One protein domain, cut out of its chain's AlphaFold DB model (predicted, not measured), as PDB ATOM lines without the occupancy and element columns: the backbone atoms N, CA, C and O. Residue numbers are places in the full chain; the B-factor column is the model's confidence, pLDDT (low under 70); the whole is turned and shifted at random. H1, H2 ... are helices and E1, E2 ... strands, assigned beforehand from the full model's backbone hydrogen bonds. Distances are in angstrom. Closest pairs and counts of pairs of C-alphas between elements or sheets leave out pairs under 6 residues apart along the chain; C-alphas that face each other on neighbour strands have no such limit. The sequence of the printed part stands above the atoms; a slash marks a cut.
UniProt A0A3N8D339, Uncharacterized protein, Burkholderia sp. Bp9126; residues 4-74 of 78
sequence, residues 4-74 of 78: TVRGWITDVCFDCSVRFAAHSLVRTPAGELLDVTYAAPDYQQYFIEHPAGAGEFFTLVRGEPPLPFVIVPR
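AT A GLANCE: This is residues 4 to 74 of the 78 residues of an uncharacterized protein of Burkholderia sp. Bp9126 (UniProt A0A3N8D339). A long, strongly twisted two-strand hairpin, E1 and E2, makes the core of a small sheet, with the short strand E4 beside E1 and the strands E5 and E3 beside different parts of E2 on its other side. From this sheet two loops stick out at opposite ends of the domain with residues 38 to 43 and residues 58 to 63, the second including 58 to 61 of the small helix H1. The printed part has 71 residues with five named strands and one named helix, in the order E1 E2 E3 E4 H1 E5, and is mostly strand. The sheet is branched and antiparallel in each of its neighbour pairs. The whole is only just compact, close to loose, with a radius of gyration of the C-alphas of 13.2 A, and only just flat, spanning 38 by 34 by 19 A.

HOW THE PARTS SIT: E1, residues 4 to 13, and E2, residues 17 to 27, form a hairpin at 153 degrees between their directions, with N 7 and O 23 at 3.0 A and N 21 and O 9 at 2.9 A, within hydrogen-bond range. E2 bends by 76 degrees at residue 24. E3, residues 33 to 35, is the antiparallel neighbour of E2 in a second hairpin, beside residues 25 to 27, with N 26 and O 34 at 2.9 A. E1, E2 and E3 are a meander, each strand the antiparallel neighbour of the one before. E4, residues 47 to 49, is antiparallel to E1 at 135 degrees, on the other side of E1 from E2, with N 8 and O 48 at 2.8 A. E1 to E4 make a Greek key, a meander of three whose first strand is the antiparallel neighbour of the fourth. H1, residues 57 to 61, is not on the sheet, and its O i to N i+4 pair is within hydrogen-bond range. E5, residues 69 to 73, is antiparallel to E2 at 128 degrees, with N 20 and O 70 at 2.9 A, and it lies on the same side of E2 as E3, though E3 and E5 are apart.

IN THESE COORDINATES: E1 begins at C-alpha 4 (110.274, 93.298, 86.082) and is 26.0 A long; E2 is 26.3 A long. E3 and E4 have three residues each. H1 begins at C-alpha 57 (112.910, 88.775, 72.280). E5, 13.4 A long, ends at C-alpha 73 (97.911, 113.336, 72.257).

THE WHOLE: The two C-alphas farthest apart are those of Asp 42 and Arg 62, at 38.9 A. The printed part has no cut, and the link from E3 to E4, 11 residues, is long. The mean pLDDT of the printed part is 78.9, with residues 37 to 41 and 52 to 66 under 70.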
ATOM      1  N   THR A   4     109.753  92.328  87.051       85.06
ATOM      2  CA  THR A   4     110.274  93.298  86.082       85.06
ATOM      3  C   THR A   4     109.239  93.557  84.996       85.06
ATOM      4  O   THR A   4     108.757  92.611  84.371       85.06
ATOM      5  N   VAL A   5     108.933  94.823  84.739       85.19
ATOM      6  CA  VAL A   5     107.990  95.254  83.703       85.19
ATOM      7  C   VAL A   5     108.668  96.223  82.744       85.19
ATOM      8  O   VAL A   5     109.572  96.968  83.129       85.19
ATOM      9  N   ARG A   6     108.229  96.216  81.484       85.75
ATOM     10  CA  ARG A   6     108.704  97.143  80.456       85.75
ATOM     11  C   ARG A   6     107.554  98.021  79.985       85.75
ATOM     12  O   ARG A   6     106.430  97.549  79.826       85.75
ATOM     13  N   GLY A   7     107.837  99.292  79.770       87.69
ATOM     14  CA  GLY A   7     106.839 100.268  79.362       87.69
ATOM     15  C   GLY A   7     107.482 101.537  78.838       87.69
ATOM     16  O   GLY A   7     108.681 101.561  78.573       87.69
ATOM     17  N   TRP A   8     106.699 102.601  78.754       90.50
ATOM     18  CA  TRP A   8     107.195 103.947  78.520       90.50
ATOM     19  C   TRP A   8     106.840 104.859  79.698       90.50
ATOM     20  O   TRP A   8     105.706 104.825  80.181       90.50
ATOM     21  N   ILE A   9     107.798 105.673  80.143       89.69
ATOM     22  CA  ILE A   9     107.601 106.713  81.166       89.69
ATOM     23  C   ILE A   9     107.586 108.099  80.527       89.69
ATOM     24  O   ILE A   9     108.104 108.277  79.426       89.69
ATOM     25  N   THR A  10     106.985 109.083  81.194       89.06
ATOM     26  CA  THR A  10     106.963 110.476  80.718       89.06
ATOM     27  C   THR A  10     108.381 111.008  80.482       89.06
ATOM     28  O   THR A  10     109.202 110.982  81.391       89.06
ATOM     29  N   ASP A  11     108.645 111.499  79.269       87.75
ATOM     30  CA  ASP A  11     109.940 112.056  78.840       87.75
ATOM     31  C   ASP A  11     109.809 113.572  78.632       87.75
ATOM     32  O   ASP A  11     110.415 114.372  79.341       87.75
ATOM     33  N   VAL A  12     108.921 113.987  77.717       87.19
ATOM     34  CA  VAL A  12     108.712 115.404  77.378       87.19
ATOM     35  C   VAL A  12     107.228 115.706  77.187       87.19
ATOM     36  O   VAL A  12     106.528 115.009  76.451       87.19
ATOM     37  N   CYS A  13     106.754 116.788  77.805       86.69
ATOM     38  CA  CYS A  13     105.426 117.350  77.562       86.69
ATOM     39  C   CYS A  13     105.508 118.465  76.513       86.69
ATOM     40  O   CYS A  13     106.149 119.487  76.743       86.69
ATOM     41  N   PHE A  14     104.815 118.284  75.392       85.50
ATOM     42  CA  PHE A  14     104.544 119.325  74.404       85.50
ATOM     43  C   PHE A  14     103.172 119.967  74.666       85.50
ATOM     44  O   PHE A  14     102.381 119.483  75.487       85.50
ATOM     45  N   ASP A  15     102.867 121.034  73.927       86.75
ATOM     46  CA  ASP A  15     101.598 121.758  74.060       86.75
ATOM     47  C   ASP A  15     100.386 120.844  73.810       86.75
ATOM     48  O   ASP A  15      99.443 120.827  74.598       86.75
ATOM     49  N   CYS A  16     100.442 120.013  72.765       90.25
ATOM     50  CA  CYS A  16      99.336 119.144  72.342       90.25
ATOM     51  C   CYS A  16      99.580 117.640  72.559       90.25
ATOM     52  O   CYS A  16      98.717 116.815  72.259       90.25
ATOM     53  N   SER A  17     100.750 117.239  73.058       90.44
ATOM     54  CA  SER A  17     101.096 115.823  73.209       90.44
ATOM     55  C   SER A  17     102.114 115.588  74.315       90.44
ATOM     56  O   SER A  17     102.749 116.514  74.807       90.44
ATOM     57  N   VAL A  18     102.262 114.335  74.721       90.88
ATOM     58  CA  VAL A  18     103.316 113.894  75.631       90.88
ATOM     59  C   VAL A  18     104.090 112.782  74.946       90.88
ATOM     60  O   VAL A  18     103.503 111.828  74.430       90.88
ATOM     61  N   ARG A  19     105.415 112.908  74.935       90.56
ATOM     62  CA  ARG A  19     106.332 111.845  74.539       90.56
ATOM     63  C   ARG A  19     106.689 111.023  75.768       90.56
ATOM     64  O   ARG A  19     107.039 111.573  76.813       90.56
ATOM     65  N   PHE A  20     106.628 109.710  75.609       90.38
ATOM     66  CA  PHE A  20     107.052 108.745  76.609       90.38
ATOM     67  C   PHE A  20     108.236 107.944  76.071       90.38
ATOM     68  O   PHE A  20     108.178 107.499  74.924       90.38
ATOM     69  N   ALA A  21     109.281 107.740  76.870       88.44
ATOM     70  CA  ALA A  21     110.483 106.995  76.496       88.44
ATOM     71  C   ALA A  21     110.484 105.589  77.106       88.44
ATOM     72  O   ALA A  21     110.006 105.389  78.222       88.44
ATOM     73  N   ALA A  22     111.005 104.614  76.361       87.62
ATOM     74  CA  ALA A  22     111.018 103.213  76.766       87.62
ATOM     75  C   ALA A  22     111.866 103.010  78.030       87.62
ATOM     76  O   ALA A  22     113.007 103.470  78.104       87.62
ATOM     77  N   HIS A  23     111.323 102.284  79.006       85.56
ATOM     78  CA  HIS A  23     111.953 102.084  80.303       85.56
ATOM     79  C   HIS A  23     111.614 100.734  80.949       85.56
ATOM     80  O   HIS A  23     110.619 100.089  80.609       85.56
ATOM     81  N   SER A  24     112.478 100.289  81.866       84.88
ATOM     82  CA  SER A  24     112.330  99.027  82.602       84.88
ATOM     83  C   SER A  24     112.211  99.320  84.092       84.88
ATOM     84  O   SER A  24     113.114  99.912  84.672       84.88
ATOM     85  N   LEU A  25     111.109  98.886  84.699       85.88
ATOM     86  CA  LEU A  25     110.773  99.143  86.099       85.88
ATOM     87  C   LEU A  25     110.553  97.823  86.845       85.88
ATOM     88  O   LEU A  25     110.379  96.760  86.239       85.88
ATOM     89  N   VAL A  26     110.504  97.884  88.173       87.12
ATOM     90  CA  VAL A  26     110.084  96.766  89.022       87.12
ATOM     91  C   VAL A  26     108.704  97.058  89.589       87.12
ATOM     92  O   VAL A  26     108.515  98.036  90.305       87.12
ATOM     93  N   ARG A  27     107.739  96.179  89.314       87.94
ATOM     94  CA  ARG A  27     106.425  96.207  89.956       87.94
ATOM     95  C   ARG A  27     106.487  95.450  91.284       87.94
ATOM     96  O   ARG A  27     106.798  94.255  91.301       87.94
ATOM     97  N   THR A  28     106.210  96.122  92.399       87.81
ATOM     98  CA  THR A  28     106.146  95.492  93.727       87.81
ATOM     99  C   THR A  28     104.895  94.611  93.850       87.81
ATOM    100  O   THR A  28     103.951  94.766  93.072       87.81
ATOM    101  N   PRO A  29     104.824  93.694  94.834       90.38
ATOM    102  CA  PRO A  29     103.599  92.934  95.104       90.38
ATOM    103  C   PRO A  29     102.386  93.806  95.457       90.38
ATOM    104  O   PRO A  29     101.256  93.374  95.259       90.38
ATOM    105  N   ALA A  30     102.615  95.026  95.956       89.38
ATOM    106  CA  ALA A  30     101.568  96.015  96.211       89.38
ATOM    107  C   ALA A  30     101.114  96.750  94.932       89.38
ATOM    108  O   ALA A  30     100.183  97.547  94.976       89.38
ATOM    109  N   GLY A  31     101.753  96.478  93.789       84.69
ATOM    110  CA  GLY A  31     101.447  97.084  92.494       84.69
ATOM    111  C   GLY A  31     102.212  98.374  92.199       84.69
ATOM    112  O   GLY A  31     102.031  98.932  91.117       84.69
ATOM    113  N   GLU A  32     103.076  98.825  93.109       85.31
ATOM    114  CA  GLU A  32     103.876 100.042  92.942       85.31
ATOM    115  C   GLU A  32     104.945  99.840  91.870       85.31
ATOM    116  O   GLU A  32     105.539  98.766  91.776       85.31
ATOM    117  N   LEU A  33     105.206 100.873  91.072       85.31
ATOM    118  CA  LEU A  33     106.263 100.862  90.067       85.31
ATOM    119  C   LEU A  33     107.499 101.560  90.624       85.31
ATOM    120  O   LEU A  33     107.448 102.735  90.976       85.31
ATOM    121  N   LEU A  34     108.599 100.820  90.696       82.00
ATOM    122  CA  LEU A  34     109.893 101.310  91.138       82.00
ATOM    123  C   LEU A  34     110.820 101.448  89.941       82.00
ATOM    124  O   LEU A  34     111.115 100.467  89.252       82.00
ATOM    125  N   ASP A  35     111.297 102.666  89.735       80.00
ATOM    126  CA  ASP A  35     112.442 102.919  88.881       80.00
ATOM    127  C   ASP A  35     113.715 102.556  89.642       80.00
ATOM    128  O   ASP A  35     113.982 103.061  90.731       80.00
ATOM    129  N   VAL A  36     114.464 101.599  89.098       71.38
ATOM    130  CA  VAL A  36     115.728 101.139  89.688       71.38
ATOM    131  C   VAL A  36     116.912 101.981  89.214       71.38
ATOM    132  O   VAL A  36     118.023 101.821  89.721       71.38
ATOM    133  N   THR A  37     116.684 102.881  88.256       69.19
ATOM    134  CA  THR A  37     117.669 103.813  87.727       69.19
ATOM    135  C   THR A  37     117.311 105.241  88.142       69.19
ATOM    136  O   THR A  37     116.406 105.846  87.599       69.19
ATOM    137  N   TYR A  38     118.097 105.803  89.064       57.25
ATOM    138  CA  TYR A  38     118.019 107.195  89.532       57.25
ATOM    139  C   TYR A  38     116.829 107.584  90.427       57.25
ATOM    140  O   TYR A  38     115.804 106.922  90.512       57.25
ATOM    141  N   ALA A  39     117.061 108.652  91.198       67.44
ATOM    142  CA  ALA A  39     116.163 109.187  92.211       67.44
ATOM    143  C   ALA A  39     114.751 109.434  91.662       67.44
ATOM    144  O   ALA A  39     114.593 109.943  90.553       67.44
ATOM    145  N   ALA A  40     113.741 109.116  92.474       67.81
ATOM    146  CA  ALA A  40     112.357 109.429  92.152       67.81
ATOM    147  C   ALA A  40     112.236 110.935  91.855       67.81
ATOM    148  O   ALA A  40     112.674 111.741  92.679       67.81
ATOM    149  N   PRO A  41     111.691 111.338  90.698       69.06
ATOM    150  CA  PRO A  41     111.490 112.748  90.419       69.06
ATOM    151  C   PRO A  41     110.429 113.337  91.348       69.06
ATOM    152  O   PRO A  41     109.486 112.657  91.748       69.06
ATOM    153  N   ASP A  42     110.524 114.643  91.592       74.56
ATOM    154  CA  ASP A  42     109.564 115.406  92.405       74.56
ATOM    155  C   ASP A  42     108.186 115.596  91.729       74.56
ATOM    156  O   ASP A  42     107.339 116.346  92.212       74.56
ATOM    157  N   TYR A  43     107.945 114.943  90.590       70.69
ATOM    158  CA  TYR A  43     106.702 115.017  89.828       70.69
ATOM    159  C   TYR A  43     106.129 113.626  89.549       70.69
ATOM    160  O   TYR A  43     106.846 112.632  89.455       70.69
ATOM    161  N   GLN A  44     104.806 113.562  89.379       74.00
ATOM    162  CA  GLN A  44     104.120 112.319  89.041       74.00
ATOM    163  C   GLN A  44     104.562 111.820  87.659       74.00
ATOM    164  O   GLN A  44     104.310 112.476  86.647       74.00
ATOM    165  N   GLN A  45     105.175 110.637  87.616       76.88
ATOM    166  CA  GLN A  45     105.433 109.927  86.368       76.88
ATOM    167  C   GLN A  45     104.209 109.107  85.954       76.88
ATOM    168  O   GLN A  45     103.589 108.425  86.773       76.88
ATOM    169  N   TYR A  46     103.893 109.127  84.663       86.94
ATOM    170  CA  TYR A  46     102.915 108.221  84.074       86.94
ATOM    171  C   TYR A  46     103.636 107.077  83.372       86.94
ATOM    172  O   TYR A  46     104.608 107.304  82.654       86.94
ATOM    173  N   PHE A  47     103.123 105.863  83.553       87.56
ATOM    174  CA  PHE A  47     103.651 104.652  82.941       87.56
ATOM    175  C   PHE A  47     102.626 104.046  81.986       87.56
ATOM    176  O   PHE A  47     101.464 103.853  82.350       87.56
ATOM    177  N   ILE A  48     103.074 103.720  80.778       88.56
ATOM    178  CA  ILE A  48     102.308 102.968  79.785       88.56
ATOM    179  C   ILE A  48     103.005 101.626  79.612       88.56
ATOM    180  O   ILE A  48     104.130 101.576  79.126       88.56
ATOM    181  N   GLU A  49     102.358 100.540  80.021       87.25
ATOM    182  CA  GLU A  49     102.932  99.203  79.862       87.25
ATOM    183  C   GLU A  49     103.049  98.843  78.376       87.25
ATOM    184  O   GLU A  49     102.164  99.169  77.578       87.25
ATOM    185  N   HIS A  50     104.140  98.174  77.992       83.31
ATOM    186  CA  HIS A  50     104.226  97.606  76.651       83.31
ATOM    187  C   HIS A  50     103.065  96.616  76.453       83.31
ATOM    188  O   HIS A  50     102.819  95.790  77.336       83.31
ATOM    189  N   PRO A  51     102.370  96.640  75.300       76.88
ATOM    190  CA  PRO A  51     101.442  95.574  74.951       76.88
ATOM    191  C   PRO A  51     102.129  94.216  75.085       76.88
ATOM    192  O   PRO A  51     103.302  94.080  74.734       76.88
ATOM    193  N   ALA A  52     101.398  93.208  75.563       68.19
ATOM    194  CA  ALA A  52     101.924  91.851  75.658       68.19
ATOM    195  C   ALA A  52     102.495  91.414  74.293       68.19
ATOM    196  O   ALA A  52     101.806  91.487  73.274       68.19
ATOM    197  N   GLY A  53     103.773  91.024  74.264       63.72
ATOM    198  CA  GLY A  53     104.513  90.681  73.043       63.72
ATOM    199  C   GLY A  53     105.281  91.832  72.369       63.72
ATOM    200  O   GLY A  53     106.237  91.567  71.639       63.72
ATOM    201  N   ALA A  54     104.965  93.106  72.618       60.00
ATOM    202  CA  ALA A  54     105.674  94.236  72.010       60.00
ATOM    203  C   ALA A  54     107.063  94.438  72.648       60.00
ATOM    204  O   ALA A  54     107.207  94.797  73.820       60.00
ATOM    205  N   GLY A  55     108.123  94.217  71.864       54.28
ATOM    206  CA  GLY A  55     109.511  94.314  72.332       54.28
ATOM    207  C   GLY A  55     110.029  93.079  73.081       54.28
ATOM    208  O   GLY A  55     111.143  93.118  73.614       54.28
ATOM    209  N   GLU A  56     109.276  91.977  73.124       64.88
ATOM    210  CA  GLU A  56     109.816  90.683  73.550       64.88
ATOM    211  C   GLU A  56     110.897  90.186  72.579       64.88
ATOM    212  O   GLU A  56     110.927  90.565  71.407       64.88
ATOM    213  N   PHE A  57     111.792  89.318  73.064       59.38
ATOM    214  CA  PHE A  57     112.910  88.775  72.280       59.38
ATOM    215  C   PHE A  57     112.458  88.217  70.919       59.38
ATOM    216  O   PHE A  57     113.076  88.498  69.898       59.38
ATOM    217  N   PHE A  58     111.327  87.508  70.872       55.06
ATOM    218  CA  PHE A  58     110.788  86.947  69.629       55.06
ATOM    219  C   PHE A  58     110.232  87.991  68.653       55.06
ATOM    220  O   PHE A  58     110.207  87.754  67.448       55.06
ATOM    221  N   THR A  59     109.811  89.151  69.142       60.03
ATOM    222  CA  THR A  59     109.334  90.267  68.312       60.03
ATOM    223  C   THR A  59     110.512  91.020  67.697       60.03
ATOM    224  O   THR A  59     110.478  91.360  66.517       60.03
ATOM    225  N   LEU A  60     111.623  91.131  68.438       58.12
ATOM    226  CA  LEU A  60     112.906  91.607  67.909       58.12
ATOM    227  C   LEU A  60     113.471  90.664  66.831       58.12
ATOM    228  O   LEU A  60     113.952  91.128  65.802       58.12
ATOM    229  N   VAL A  61     113.357  89.343  67.022       59.41
ATOM    230  CA  VAL A  61     113.747  88.336  66.010       59.41
ATOM    231  C   VAL A  61     112.885  88.432  64.745       59.41
ATOM    232  O   VAL A  61     113.370  88.149  63.651       59.41
ATOM    233  N   ARG A  62     111.624  88.873  64.865       64.69
ATOM    234  CA  ARG A  62     110.720  89.108  63.726       64.69
ATOM    235  C   ARG A  62     110.979  90.417  62.970       64.69
ATOM    236  O   ARG A  62     110.293  90.680  61.989       64.69
ATOM    237  N   GLY A  63     111.983  91.200  63.372       58.06
ATOM    238  CA  GLY A  63     112.382  92.420  62.671       58.06
ATOM    239  C   GLY A  63     111.514  93.639  62.980       58.06
ATOM    240  O   GLY A  63     111.646  94.652  62.300       58.06
ATOM    241  N   GLU A  64     110.653  93.573  64.000       62.53
ATOM    242  CA  GLU A  64     109.967  94.763  64.498       62.53
ATOM    243  C   GLU A  64     110.953  95.574  65.355       62.53
ATOM    244  O   GLU A  64     111.405  95.088  66.401       62.53
ATOM    245  N   PRO A  65     111.342  96.790  64.928       63.19
ATOM    246  CA  PRO A  65     112.265  97.601  65.700       63.19
ATOM    247  C   PRO A  65     111.635  97.941  67.060       63.19
ATOM    248  O   PRO A  65     110.444  98.266  67.119       63.19
ATOM    249  N   PRO A  66     112.404  97.892  68.163       67.50
ATOM    250  CA  PRO A  66     111.894  98.314  69.460       67.50
ATOM    251  C   PRO A  66     111.451  99.770  69.349       67.50
ATOM    252  O   PRO A  66     112.226 100.600  68.883       67.50
ATOM    253  N   LEU A  67     110.220 100.082  69.761       76.69
ATOM    254  CA  LEU A  67     109.706 101.451  69.757       76.69
ATOM    255  C   LEU A  67     110.325 102.217  70.938       76.69
ATOM    256  O   LEU A  67     109.905 102.009  72.081       76.69
ATOM    257  N   PRO A  68     111.323 103.092  70.707       81.25
ATOM    258  CA  PRO A  68     112.060 103.725  71.799       81.25
ATOM    259  C   PRO A  68     111.235 104.811  72.492       81.25
ATOM    260  O   PRO A  68     111.540 105.195  73.618       81.25
ATOM    261  N   PHE A  69     110.192 105.307  71.826       87.12
ATOM    262  CA  PHE A  69     109.238 106.246  72.382       87.12
ATOM    263  C   PHE A  69     107.858 106.078  71.748       87.12
ATOM    264  O   PHE A  69     107.727 105.576  70.630       87.12
ATOM    265  N   VAL A  70     106.840 106.564  72.454       88.88
ATOM    266  CA  VAL A  70     105.481 106.761  71.935       88.88
ATOM    267  C   VAL A  70     105.043 108.201  72.182       88.88
ATOM    268  O   VAL A  70     105.465 108.831  73.151       88.88
ATOM    269  N   ILE A  71     104.210 108.735  71.291       90.75
ATOM    270  CA  ILE A  71     103.624 110.072  71.425       90.75
ATOM    271  C   ILE A  71     102.128 109.897  71.639       90.75
ATOM    272  O   ILE A  71     101.442 109.308  70.805       90.75
ATOM    273  N   VAL A  72     101.626 110.414  72.756       89.69
ATOM    274  CA  VAL A  72     100.207 110.365  73.106       89.69
ATOM    275  C   VAL A  72      99.645 111.786  73.042       89.69
ATOM    276  O   VAL A  72     100.175 112.669  73.722       89.69
ATOM    277  N   PRO A  73      98.590 112.046  72.248       90.25
ATOM    278  CA  PRO A  73      97.911 113.336  72.257       90.25
ATOM    279  C   PRO A  73      97.395 113.665  73.660       90.25
ATOM    280  O   PRO A  73      96.809 112.811  74.334       90.25
ATOM    281  N   ARG A  74      97.574 114.909  74.105       81.12
ATOM    282  CA  ARG A  74      96.868 115.394  75.294       81.12
ATOM    283  C   ARG A  74      95.411 115.555  74.883       81.12
ATOM    284  O   ARG A  74      95.134 116.195  73.876       81.12
TER     285      ARG A  74